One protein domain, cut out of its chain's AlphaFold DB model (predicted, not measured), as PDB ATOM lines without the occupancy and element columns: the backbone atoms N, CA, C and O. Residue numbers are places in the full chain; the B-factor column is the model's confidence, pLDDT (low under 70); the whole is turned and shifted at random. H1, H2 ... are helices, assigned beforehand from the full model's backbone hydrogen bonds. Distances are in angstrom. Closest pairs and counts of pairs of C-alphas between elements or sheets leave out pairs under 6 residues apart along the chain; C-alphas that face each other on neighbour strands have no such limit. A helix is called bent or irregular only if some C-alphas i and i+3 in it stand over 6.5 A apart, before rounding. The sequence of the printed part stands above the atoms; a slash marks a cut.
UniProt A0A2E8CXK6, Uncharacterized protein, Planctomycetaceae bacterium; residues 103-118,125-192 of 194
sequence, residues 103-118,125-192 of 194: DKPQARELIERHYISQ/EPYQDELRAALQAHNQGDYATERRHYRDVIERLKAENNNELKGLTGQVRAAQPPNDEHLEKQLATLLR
ATOM      1  N   ASP A 103     -17.635 134.965   2.205       77.12
ATOM      2  CA  ASP A 103     -17.508 133.505   2.271       77.12
ATOM      3  C   ASP A 103     -16.073 133.034   1.972       77.12
ATOM      4  O   ASP A 103     -15.583 132.087   2.586       77.12
ATOM      5  N   LYS A 104     -15.343 133.739   1.095       83.00
ATOM      6  CA  LYS A 104     -13.939 133.429   0.765       83.00
ATOM      7  C   LYS A 104     -12.960 133.576   1.942       83.00
ATOM      8  O   LYS A 104     -12.251 132.608   2.222       83.00
ATOM      9  N   PRO A 105     -12.851 134.725   2.644       84.81
ATOM     10  CA  PRO A 105     -11.952 134.831   3.795       84.81
ATOM     11  C   PRO A 105     -12.333 133.843   4.906       84.81
ATOM     12  O   PRO A 105     -11.437 133.232   5.487       84.81
ATOM     13  N   GLN A 106     -13.631 133.598   5.129       86.19
ATOM     14  CA  GLN A 106     -14.093 132.579   6.075       86.19
ATOM     15  C   GLN A 106     -13.650 131.162   5.666       86.19
ATOM     16  O   GLN A 106     -13.168 130.405   6.508       86.19
ATOM     17  N   ALA A 107     -13.745 130.800   4.383       86.88
ATOM     18  CA  ALA A 107     -13.272 129.509   3.887       86.88
ATOM     19  C   ALA A 107     -11.754 129.325   4.087       86.88
ATOM     20  O   ALA A 107     -11.327 128.247   4.508       86.88
ATOM     21  N   ARG A 108     -10.938 130.372   3.873       87.94
ATOM     22  CA  ARG A 108      -9.487 130.326   4.154       87.94
ATOM     23  C   ARG A 108      -9.189 130.118   5.640       87.94
ATOM     24  O   ARG A 108      -8.399 129.236   5.969       87.94
ATOM     25  N   GLU A 109      -9.852 130.861   6.531       87.88
ATOM     26  CA  GLU A 109      -9.697 130.707   7.988       87.88
ATOM     27  C   GLU A 109     -10.060 129.281   8.440       87.88
ATOM     28  O   GLU A 109      -9.336 128.648   9.212       87.88
ATOM     29  N   LEU A 110     -11.162 128.730   7.916       87.50
ATOM     30  CA  LEU A 110     -11.587 127.364   8.216       87.50
ATOM     31  C   LEU A 110     -10.583 126.318   7.713       87.50
ATOM     32  O   LEU A 110     -10.382 125.317   8.408       87.50
ATOM     33  N   ILE A 111      -9.942 126.540   6.560       88.06
ATOM     34  CA  ILE A 111      -8.876 125.670   6.044       88.06
ATOM     35  C   ILE A 111      -7.645 125.722   6.960       88.06
ATOM     36  O   ILE A 111      -7.178 124.679   7.424       88.06
ATOM     37  N   GLU A 112      -7.148 126.918   7.279       88.38
ATOM     38  CA  GLU A 112      -5.965 127.097   8.128       88.38
ATOM     39  C   GLU A 112      -6.165 126.475   9.518       88.38
ATOM     40  O   GLU A 112      -5.320 125.713  10.002       88.38
ATOM     41  N   ARG A 113      -7.323 126.732  10.135       86.94
ATOM     42  CA  ARG A 113      -7.663 126.256  11.478       86.94
ATOM     43  C   ARG A 113      -7.782 124.735  11.578       86.94
ATOM     44  O   ARG A 113      -7.354 124.173  12.582       86.94
ATOM     45  N   HIS A 114      -8.384 124.074  10.585       83.69
ATOM     46  CA  HIS A 114      -8.711 122.644  10.675       83.69
ATOM     47  C   HIS A 114      -7.727 121.722   9.947       83.69
ATOM     48  O   HIS A 114      -7.686 120.540  10.274       83.69
ATOM     49  N   TYR A 115      -6.940 122.217   8.986       82.38
ATOM     50  CA  TYR A 115      -6.074 121.370   8.149       82.38
ATOM     51  C   TYR A 115      -4.590 121.745   8.197       82.38
ATOM     52  O   TYR A 115      -3.769 120.918   7.816       82.38
ATOM     53  N   ILE A 116      -4.234 122.942   8.679       83.38
ATOM     54  CA  ILE A 116      -2.831 123.380   8.808       83.38
ATOM     55  C   ILE A 116      -2.420 123.468  10.283       83.38
ATOM     56  O   ILE A 116      -1.354 122.989  10.659       83.38
ATOM     57  N   SER A 117      -3.277 124.032  11.136       77.88
ATOM     58  CA  SER A 117      -2.988 124.289  12.554       77.88
ATOM     59  C   SER A 117      -3.396 123.147  13.501       77.88
ATOM     60  O   SER A 117      -3.717 123.405  14.662       77.88
ATOM     61  N   GLN A 118      -3.424 121.888  13.041       70.00
ATOM     62  CA  GLN A 118      -3.876 120.761  13.872       70.00
ATOM     63  C   GLN A 118      -2.924 120.504  15.061       70.00
ATOM     64  O   GLN A 118      -1.776 120.095  14.858       70.00
ATOM     65  N   GLU A 125       1.384 116.210   6.062       81.69
ATOM     66  CA  GLU A 125       0.939 115.459   4.883       81.69
ATOM     67  C   GLU A 125       1.131 116.329   3.624       81.69
ATOM     68  O   GLU A 125       0.971 117.550   3.699       81.69
ATOM     69  N   PRO A 126       1.419 115.760   2.437       83.69
ATOM     70  CA  PRO A 126       1.811 116.547   1.259       83.69
ATOM     71  C   PRO A 126       0.732 117.535   0.784       83.69
ATOM     72  O   PRO A 126       1.050 118.568   0.200       83.69
ATOM     73  N   TYR A 127      -0.546 117.268   1.077       84.38
ATOM     74  CA  TYR A 127      -1.639 118.205   0.799       84.38
ATOM     75  C   TYR A 127      -1.626 119.434   1.731       84.38
ATOM     76  O   TYR A 127      -2.076 120.509   1.343       84.38
ATOM     77  N   GLN A 128      -1.105 119.310   2.957       88.00
ATOM     78  CA  GLN A 128      -1.000 120.421   3.912       88.00
ATOM     79  C   GLN A 128       0.083 121.411   3.473       88.00
ATOM     80  O   GLN A 128      -0.077 122.619   3.650       88.00
ATOM     81  N   ASP A 129       1.155 120.911   2.857       88.56
ATOM     82  CA  ASP A 129       2.208 121.738   2.268       88.56
ATOM     83  C   ASP A 129       1.694 122.518   1.046       88.56
ATOM     84  O   ASP A 129       1.959 123.714   0.933       88.56
ATOM     85  N   GLU A 130       0.875 121.892   0.192       89.44
ATOM     86  CA  GLU A 130       0.200 122.549  -0.939       89.44
ATOM     87  C   GLU A 130      -0.802 123.623  -0.484       89.44
ATOM     88  O   GLU A 130      -0.794 124.735  -1.013       89.44
ATOM     89  N   LEU A 131      -1.611 123.349   0.549       90.50
ATOM     90  CA  LEU A 131      -2.503 124.351   1.148       90.50
ATOM     91  C   LEU A 131      -1.721 125.532   1.750       90.50
ATOM     92  O   LEU A 131      -2.132 126.685   1.611       90.50
ATOM     93  N   ARG A 132      -0.571 125.271   2.383       90.31
ATOM     94  CA  ARG A 132       0.303 126.319   2.933       90.31
ATOM     95  C   ARG A 132       0.945 127.161   1.825       90.31
ATOM     96  O   ARG A 132       0.999 128.383   1.957       90.31
ATOM     97  N   ALA A 133       1.363 126.538   0.721       91.00
ATOM     98  CA  ALA A 133       1.855 127.233  -0.468       91.00
ATOM     99  C   ALA A 133       0.765 128.107  -1.117       91.00
ATOM    100  O   ALA A 133       1.035 129.250  -1.478       91.00
ATOM    101  N   ALA A 134      -0.480 127.623  -1.185       91.25
ATOM    102  CA  ALA A 134      -1.616 128.392  -1.691       91.25
ATOM    103  C   ALA A 134      -1.910 129.646  -0.844       91.25
ATOM    104  O   ALA A 134      -2.086 130.733  -1.392       91.25
ATOM    105  N   LEU A 135      -1.891 129.529   0.491       90.25
ATOM    106  CA  LEU A 135      -2.032 130.683   1.393       90.25
ATOM    107  C   LEU A 135      -0.839 131.650   1.296       90.25
ATOM    108  O   LEU A 135      -1.015 132.864   1.380       90.25
ATOM    109  N   GLN A 136       0.377 131.143   1.079       92.00
ATOM    110  CA  GLN A 136       1.542 131.990   0.839       92.00
ATOM    111  C   GLN A 136       1.413 132.775  -0.477       92.00
ATOM    112  O   GLN A 136       1.668 133.979  -0.482       92.00
ATOM    113  N   ALA A 137       0.970 132.128  -1.560       91.94
ATOM    114  CA  ALA A 137       0.676 132.778  -2.837       91.94
ATOM    115  C   ALA A 137      -0.423 133.845  -2.697       91.94
ATOM    116  O   ALA A 137      -0.263 134.965  -3.185       91.94
ATOM    117  N   HIS A 138      -1.484 133.543  -1.937       89.25
ATOM    118  CA  HIS A 138      -2.538 134.502  -1.605       89.25
ATOM    119  C   HIS A 138      -1.980 135.773  -0.945       89.25
ATOM    120  O   HIS A 138      -2.256 136.886  -1.393       89.25
ATOM    121  N   ASN A 139      -1.139 135.606   0.080       89.69
ATOM    122  CA  ASN A 139      -0.506 136.711   0.807       89.69
ATOM    123  C   ASN A 139       0.486 137.517  -0.054       89.69
ATOM    124  O   ASN A 139       0.795 138.661   0.275       89.69
ATOM    125  N   GLN A 140       0.980 136.941  -1.154       93.00
ATOM    126  CA  GLN A 140       1.807 137.616  -2.161       93.00
ATOM    127  C   GLN A 140       0.978 138.290  -3.273       93.00
ATOM    128  O   GLN A 140       1.541 139.004  -4.100       93.00
ATOM    129  N   GLY A 141      -0.344 138.086  -3.299       90.56
ATOM    130  CA  GLY A 141      -1.244 138.582  -4.343       90.56
ATOM    131  C   GLY A 141      -1.252 137.746  -5.630       90.56
ATOM    132  O   GLY A 141      -1.912 138.132  -6.596       90.56
ATOM    133  N   ASP A 142      -0.564 136.600  -5.668       93.19
ATOM    134  CA  ASP A 142      -0.597 135.688  -6.814       93.19
ATOM    135  C   ASP A 142      -1.786 134.726  -6.708       93.19
ATOM    136  O   ASP A 142      -1.690 133.544  -6.367       93.19
ATOM    137  N   TYR A 143      -2.953 135.262  -7.051       89.50
ATOM    138  CA  TYR A 143      -4.190 134.491  -7.101       89.50
ATOM    139  C   TYR A 143      -4.145 133.364  -8.150       89.50
ATOM    140  O   TYR A 143      -4.943 132.431  -8.074       89.50
ATOM    141  N   ALA A 144      -3.271 133.443  -9.163       89.69
ATOM    142  CA  ALA A 144      -3.197 132.440 -10.223       89.69
ATOM    143  C   ALA A 144      -2.496 131.160  -9.749       89.69
ATOM    144  O   ALA A 144      -2.944 130.066 -10.097       89.69
ATOM    145  N   THR A 145      -1.443 131.276  -8.933       91.75
ATOM    146  CA  THR A 145      -0.821 130.119  -8.269       91.75
ATOM    147  C   THR A 145      -1.654 129.617  -7.088       91.75
ATOM    148  O   THR A 145      -1.816 128.403  -6.975       91.75
ATOM    149  N   GLU A 146      -2.312 130.499  -6.313       90.94
ATOM    150  CA  GLU A 146      -3.319 130.114  -5.295       90.94
ATOM    151  C   GLU A 146      -4.374 129.158  -5.896       90.94
ATOM    152  O   GLU A 146      -4.573 128.046  -5.401       90.94
ATOM    153  N   ARG A 147      -4.999 129.539  -7.026       90.12
ATOM    154  CA  ARG A 147      -6.019 128.710  -7.701       90.12
ATOM    155  C   ARG A 147      -5.481 127.388  -8.255       90.12
ATOM    156  O   ARG A 147      -6.246 126.428  -8.321       90.12
ATOM    157  N   ARG A 148      -4.207 127.318  -8.666       91.56
ATOM    158  CA  ARG A 148      -3.588 126.061  -9.131       91.56
ATOM    159  C   ARG A 148      -3.449 125.078  -7.977       91.56
ATOM    160  O   ARG A 148      -4.038 124.011  -8.044       91.56
ATOM    161  N   HIS A 149      -2.816 125.496  -6.883       91.75
ATOM    162  CA  HIS A 149      -2.639 124.644  -5.708       91.75
ATOM    163  C   HIS A 149      -3.972 124.145  -5.126       91.75
ATOM    164  O   HIS A 149      -4.082 122.972  -4.776       91.75
ATOM    165  N   TYR A 150      -5.026 124.971  -5.087       90.81
ATOM    166  CA  TYR A 150      -6.353 124.493  -4.671       90.81
ATOM    167  C   TYR A 150      -6.967 123.459  -5.631       90.81
ATOM    168  O   TYR A 150      -7.641 122.538  -5.169       90.81
ATOM    169  N   ARG A 151      -6.742 123.577  -6.947       90.81
ATOM    170  CA  ARG A 151      -7.192 122.573  -7.931       90.81
ATOM    171  C   ARG A 151      -6.405 121.270  -7.790       90.81
ATOM    172  O   ARG A 151      -7.035 120.221  -7.720       90.81
ATOM    173  N   ASP A 152      -5.083 121.343  -7.635       90.69
ATOM    174  CA  ASP A 152      -4.211 120.178  -7.423       90.69
ATOM    175  C   ASP A 152      -4.640 119.375  -6.174       90.69
ATOM    176  O   ASP A 152      -4.754 118.147  -6.215       90.69
ATOM    177  N   VAL A 153      -4.978 120.069  -5.075       89.88
ATOM    178  CA  VAL A 153      -5.506 119.445  -3.846       89.88
ATOM    179  C   VAL A 153      -6.882 118.806  -4.077       89.88
ATOM    180  O   VAL A 153      -7.113 117.696  -3.598       89.88
ATOM    181  N   ILE A 154      -7.792 119.440  -4.831       89.38
ATOM    182  CA  ILE A 154      -9.091 118.834  -5.197       89.38
ATOM    183  C   ILE A 154      -8.905 117.593  -6.077       89.38
ATOM    184  O   ILE A 154      -9.602 116.598  -5.875       89.38
ATOM    185  N   GLU A 155      -7.990 117.617  -7.045       89.06
ATOM    186  CA  GLU A 155      -7.703 116.452  -7.887       89.06
ATOM    187  C   GLU A 155      -7.129 115.297  -7.061       89.06
ATOM    188  O   GLU A 155      -7.572 114.159  -7.219       89.06
ATOM    189  N   ARG A 156      -6.237 115.580  -6.101       86.44
ATOM    190  CA  ARG A 156      -5.722 114.566  -5.169       86.44
ATOM    191  C   ARG A 156      -6.800 114.024  -4.228       86.44
ATOM    192  O   ARG A 156      -6.865 112.813  -4.038       86.44
ATOM    193  N   LEU A 157      -7.674 114.885  -3.696       84.94
ATOM    194  CA  LEU A 157      -8.848 114.467  -2.918       84.94
ATOM    195  C   LEU A 157      -9.736 113.525  -3.736       84.94
ATOM    196  O   LEU A 157     -10.105 112.462  -3.254       84.94
ATOM    197  N   LYS A 158     -10.037 113.869  -4.992       83.81
ATOM    198  CA  LYS A 158     -10.861 113.040  -5.887       83.81
ATOM    199  C   LYS A 158     -10.185 111.738  -6.290       83.81
ATOM    200  O   LYS A 158     -10.879 110.738  -6.444       83.81
ATOM    201  N   ALA A 159      -8.863 111.731  -6.447       83.12
ATOM    202  CA  ALA A 159      -8.098 110.519  -6.709       83.12
ATOM    203  C   ALA A 159      -8.186 109.539  -5.525       83.12
ATOM    204  O   ALA A 159      -8.526 108.374  -5.738       83.12
ATOM    205  N   GLU A 160      -7.963 110.015  -4.294       79.38
ATOM    206  CA  GLU A 160      -7.999 109.182  -3.081       79.38
ATOM    207  C   GLU A 160      -9.432 108.796  -2.669       79.38
ATOM    208  O   GLU A 160      -9.657 107.675  -2.236       79.38
ATOM    209  N   ASN A 161     -10.441 109.648  -2.895       70.69
ATOM    210  CA  ASN A 161     -11.855 109.369  -2.581       70.69
ATOM    211  C   ASN A 161     -12.461 108.201  -3.400       70.69
ATOM    212  O   ASN A 161     -13.527 107.691  -3.066       70.69
ATOM    213  N   ASN A 162     -11.774 107.703  -4.438       65.44
ATOM    214  CA  ASN A 162     -12.128 106.415  -5.061       65.44
ATOM    215  C   ASN A 162     -11.881 105.214  -4.122       65.44
ATOM    216  O   ASN A 162     -12.363 104.113  -4.380       65.44
ATOM    217  N   ASN A 163     -11.117 105.413  -3.047       67.88
ATOM    218  CA  ASN A 163     -10.756 104.427  -2.042       67.88
ATOM    219  C   ASN A 163     -11.611 104.645  -0.780       67.88
ATOM    220  O   ASN A 163     -11.184 105.254   0.199       67.88
ATOM    221  N   GLU A 164     -12.842 104.128  -0.813       63.66
ATOM    222  CA  GLU A 164     -13.946 104.371   0.144       63.66
ATOM    223  C   GLU A 164     -13.589 104.191   1.643       63.66
ATOM    224  O   GLU A 164     -14.295 104.676   2.527       63.66
ATOM    225  N   LEU A 165     -12.479 103.509   1.943       59.56
ATOM    226  CA  LEU A 165     -12.024 103.154   3.289       59.56
ATOM    227  C   LEU A 165     -10.994 104.117   3.903       59.56
ATOM    228  O   LEU A 165     -10.757 104.032   5.111       59.56
ATOM    229  N   LYS A 166     -10.350 105.000   3.125       67.25
ATOM    230  CA  LYS A 166      -9.312 105.906   3.646       67.25
ATOM    231  C   LYS A 166      -9.276 107.226   2.876       67.25
ATOM    232  O   LYS A 166      -8.904 107.257   1.715       67.25
ATOM    233  N   GLY A 167      -9.607 108.314   3.570       69.81
ATOM    234  CA  GLY A 167      -9.530 109.669   3.024       69.81
ATOM    235  C   GLY A 167      -8.135 110.287   3.116       69.81
ATOM    236  O   GLY A 167      -7.303 109.845   3.916       69.81
ATOM    237  N   LEU A 168      -7.907 111.360   2.359       72.62
ATOM    238  CA  LEU A 168      -6.649 112.119   2.338       72.62
ATOM    239  C   LEU A 168      -6.360 112.776   3.698       72.62
ATOM    240  O   LEU A 168      -5.222 112.810   4.154       72.62
ATOM    241  N   THR A 169      -7.407 113.233   4.386       73.38
ATOM    242  CA  THR A 169      -7.358 113.766   5.761       73.38
ATOM    243  C   THR A 169      -7.535 112.671   6.825       73.38
ATOM    244  O   THR A 169      -7.696 112.956   8.010       73.38
ATOM    245  N   GLY A 170      -7.534 111.399   6.410       72.81
ATOM    246  CA  GLY A 170      -7.812 110.226   7.239       72.81
ATOM    247  C   GLY A 170      -9.297 109.857   7.347       72.81
ATOM    248  O   GLY A 170      -9.597 108.710   7.675       72.81
ATOM    249  N   GLN A 171     -10.227 110.772   7.043       74.88
ATOM    250  CA  GLN A 171     -11.676 110.527   7.096       74.88
ATOM    251  C   GLN A 171     -12.387 111.126   5.872       74.88
ATOM    252  O   GLN A 171     -12.458 112.344   5.715       74.88
ATOM    253  N   VAL A 172     -12.966 110.263   5.027       70.06
ATOM    254  CA  VAL A 172     -13.708 110.679   3.820       70.06
ATOM    255  C   VAL A 172     -14.965 111.471   4.209       70.06
ATOM    256  O   VAL A 172     -15.147 112.630   3.833       70.06
ATOM    257  N   ARG A 173     -15.814 110.852   5.041       73.00
ATOM    258  CA  ARG A 173     -17.030 111.447   5.607       73.00
ATOM    259  C   ARG A 173     -17.039 111.303   7.120       73.00
ATOM    260  O   ARG A 173     -16.994 110.193   7.642       73.00
ATOM    261  N   ALA A 174     -17.163 112.431   7.807       72.00
ATOM    262  CA  ALA A 174     -17.323 112.505   9.250       72.00
ATOM    263  C   ALA A 174     -18.300 113.629   9.599       72.00
ATOM    264  O   ALA A 174     -18.453 114.586   8.842       72.00
ATOM    265  N   ALA A 175     -18.942 113.533  10.763       69.56
ATOM    266  CA  ALA A 175     -19.856 114.568  11.250       69.56
ATOM    267  C   ALA A 175     -19.137 115.857  11.699       69.56
ATOM    268  O   ALA A 175     -19.794 116.853  11.998       69.56
ATOM    269  N   GLN A 176     -17.803 115.836  11.794       74.38
ATOM    270  CA  GLN A 176     -17.003 116.921  12.349       74.38
ATOM    271  C   GLN A 176     -15.635 116.974  11.643       74.38
ATOM    272  O   GLN A 176     -15.056 115.912  11.412       74.38
ATOM    273  N   PRO A 177     -15.116 118.166  11.285       75.19
ATOM    274  CA  PRO A 177     -13.810 118.292  10.644       75.19
ATOM    275  C   PRO A 177     -12.671 117.907  11.608       75.19
ATOM    276  O   PRO A 177     -12.820 118.094  12.821       75.19
ATOM    277  N   PRO A 178     -11.517 117.433  11.099       76.12
ATOM    278  CA  PRO A 178     -11.111 117.398   9.689       76.12
ATOM    279  C   PRO A 178     -11.688 116.209   8.902       76.12
ATOM    280  O   PRO A 178     -11.573 115.059   9.313       76.12
ATOM    281  N   ASN A 179     -12.269 116.501   7.738       83.44
ATOM    282  CA  ASN A 179     -12.740 115.504   6.775       83.44
ATOM    283  C   ASN A 179     -12.616 116.012   5.331       83.44
ATOM    284  O   ASN A 179     -12.625 117.228   5.095       83.44
ATOM    285  N   ASP A 180     -12.542 115.082   4.378       81.94
ATOM    286  CA  ASP A 180     -12.319 115.372   2.953       81.94
ATOM    287  C   ASP A 180     -13.487 116.153   2.333       81.94
ATOM    288  O   ASP A 180     -13.265 117.174   1.684       81.94
ATOM    289  N   GLU A 181     -14.736 115.748   2.595       83.50
ATOM    290  CA  GLU A 181     -15.936 116.421   2.061       83.50
ATOM    291  C   GLU A 181     -16.035 117.897   2.502       83.50
ATOM    292  O   GLU A 181     -16.427 118.771   1.727       83.50
ATOM    293  N   HIS A 182     -15.636 118.208   3.741       86.19
ATOM    294  CA  HIS A 182     -15.580 119.593   4.210       86.19
ATOM    295  C   HIS A 182     -14.447 120.371   3.527       86.19
ATOM    296  O   HIS A 182     -14.659 121.523   3.151       86.19
ATOM    297  N   LEU A 183     -13.280 119.753   3.309       85.81
ATOM    298  CA  LEU A 183     -12.158 120.395   2.619       85.81
ATOM    299  C   LEU A 183     -12.520 120.715   1.164       85.81
ATOM    300  O   LEU A 183     -12.343 121.854   0.733       85.81
ATOM    301  N   GLU A 184     -13.107 119.757   0.439       88.25
ATOM    302  CA  GLU A 184     -13.607 119.971  -0.923       88.25
ATOM    303  C   GLU A 184     -14.631 121.114  -0.963       88.25
ATOM    304  O   GLU A 184     -14.537 121.984  -1.824       88.25
ATOM    305  N   LYS A 185     -15.558 121.187   0.003       88.19
ATOM    306  CA  LYS A 185     -16.556 122.266   0.075       88.19
ATOM    307  C   LYS A 185     -15.943 123.653   0.312       88.19
ATOM    308  O   LYS A 185     -16.393 124.622  -0.306       88.19
ATOM    309  N   GLN A 186     -14.932 123.775   1.176       88.69
ATOM    310  CA  GLN A 186     -14.242 125.056   1.381       88.69
ATOM    311  C   GLN A 186     -13.439 125.458   0.133       88.69
ATOM    312  O   GLN A 186     -13.552 126.591  -0.332       88.69
ATOM    313  N   LEU A 187     -12.699 124.523  -0.474       89.00
ATOM    314  CA  LEU A 187     -11.929 124.780  -1.697       89.00
ATOM    315  C   LEU A 187     -12.837 125.118  -2.892       89.00
ATOM    316  O   LEU A 187     -12.544 126.047  -3.642       89.00
ATOM    317  N   ALA A 188     -13.979 124.442  -3.035       88.62
ATOM    318  CA  ALA A 188     -14.987 124.760  -4.045       88.62
ATOM    319  C   ALA A 188     -15.568 126.172  -3.859       88.62
ATOM    320  O   ALA A 188     -15.781 126.871  -4.843       88.62
ATOM    321  N   THR A 189     -15.763 126.621  -2.613       88.12
ATOM    322  CA  THR A 189     -16.210 127.995  -2.304       88.12
ATOM    323  C   THR A 189     -15.160 129.033  -2.723       88.12
ATOM    324  O   THR A 189     -15.508 130.083  -3.255       88.12
ATOM    325  N   LEU A 190     -13.868 128.724  -2.571       85.75
ATOM    326  CA  LEU A 190     -12.763 129.582  -3.026       85.75
ATOM    327  C   LEU A 190     -12.594 129.627  -4.557       85.75
ATOM    328  O   LEU A 190     -12.006 130.577  -5.072       85.75
ATOM    329  N   LEU A 191     -13.108 128.626  -5.276       87.31
ATOM    330  CA  LEU A 191     -12.989 128.463  -6.732       87.31
ATOM    331  C   LEU A 191     -14.266 128.824  -7.518       87.31
ATOM    332  O   LEU A 191     -14.284 128.642  -8.731       87.31
ATOM    333  N   ARG A 192     -15.330 129.295  -6.853       81.56
ATOM    334  CA  ARG A 192     -16.682 129.432  -7.431       81.56
ATOM    335  C   ARG A 192     -16.904 130.646  -8.353       81.56
ATOM    336  O   ARG A 192     -17.885 130.647  -9.091       81.56
TER     337      ARG A 192
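AT A GLANCE: This is residues 103 to 118 and 125 to 192 of the 194 residues of an uncharacterized protein of Planctomycetaceae bacterium (UniProt A0A2E8CXK6). Four helices stand as an up-and-down bundle, in a ring of H1, H2, H3 and H4, with H4 coming back beside H1 to close it. H2, H3 and H4 run nearly along one axis, H1 slants over H2 and H4, and a long link, residues 161 to 179, loops round at the end of the bundle where H3 ends and H4 begins. The printed part has 84 residues with four named helices, in the order H1, H2, H3, H4 along the chain, and no named strand; the class is all helix. The whole is compact, with a radius of gyration of the C-alphas of 12.1 A, and its outline is elongated, with spans of 38 by 24 by 22 A.

HOW THE PARTS SIT: The longest helix is H3, residues 143 to 160. It touches H2, residues 126 to 140, with 19 pairs of C-alphas within 8 A; the closest are the C-alphas of Ala 134 and Glu 146, 4.3 A apart. H2 and H3 form a helical hairpin, at a shallow tilt of 16 degrees, opposite ways. H3 also touches H4, residues 180 to 190, but with its residues 150 to 157 alone; the closest C-alphas are those of Ile 154 and Glu 184, 6.3 A apart. H3 and H4 form a second helical hairpin, at a shallow tilt of 24 degrees, opposite ways. H1, residues 103 to 116, touches H4, and the closest C-alphas are those of Ala 107 and Gln 186, 5.2 A apart. The lines of H1 and H4 stand at a steep tilt of 36 degrees, only just past shallow, and the two run opposite ways. H1 touches H2 with the C-alphas of Ile 116 and Gln 128 closest, 6.0 A apart, at a steep tilt of 42 degrees, opposite ways. H1 and H3 are apart, and so are H2 and H4. The four form a bundle, a group of helices set together, that is up and down, each helix running against the one before it in the chain. In H1, H2, H3 and H4 every pair of O of residue i and N of residue i+4 is within hydrogen-bond range.

IN THESE COORDINATES: H3 has 18 residues and measures 25.9 A from its first C-alpha, that of Tyr 143 at (-4.190, 134.491, -7.101), to its last, that of Glu 160 at (-7.999, 109.182, -3.081). H2, from Pro 126 to Gln 140, has 15 residues and is 21.3 A long. H1 has 14 residues and is 19.0 A long; it begins at the C-alpha of Asp 103 at (-17.508, 133.505, 2.271). H1 is neither bent nor irregular, but only just: C-alphas 113 and 116 are 6.2 A apart. H4 has 11 residues, is 15.4 A long, and ends at the C-alpha of Leu 190 at (-12.763, 129.582, -3.026).

THE WHOLE: The two C-alphas farthest apart are those of Gly 141 and Leu 165, 37.8 A. The first and last printed C-alphas, those of Asp 103 and Arg 192, are 10.6 A apart. Residues 119 to 124 are cut out, in the link between H1 and H2, and C-alphas 118 and 125 are 11.5 A apart across the cut. Of the links that are printed whole, H2 to H3 is tight, with 2 residues, and H3 to H4 is long, with 19 residues whose C-alphas lie 10 to 19 A from the mean of all C-alphas. The mean pLDDT of the printed part of this model is 83.6, and it is under 70 at residues 162 to 167 and at residue 175.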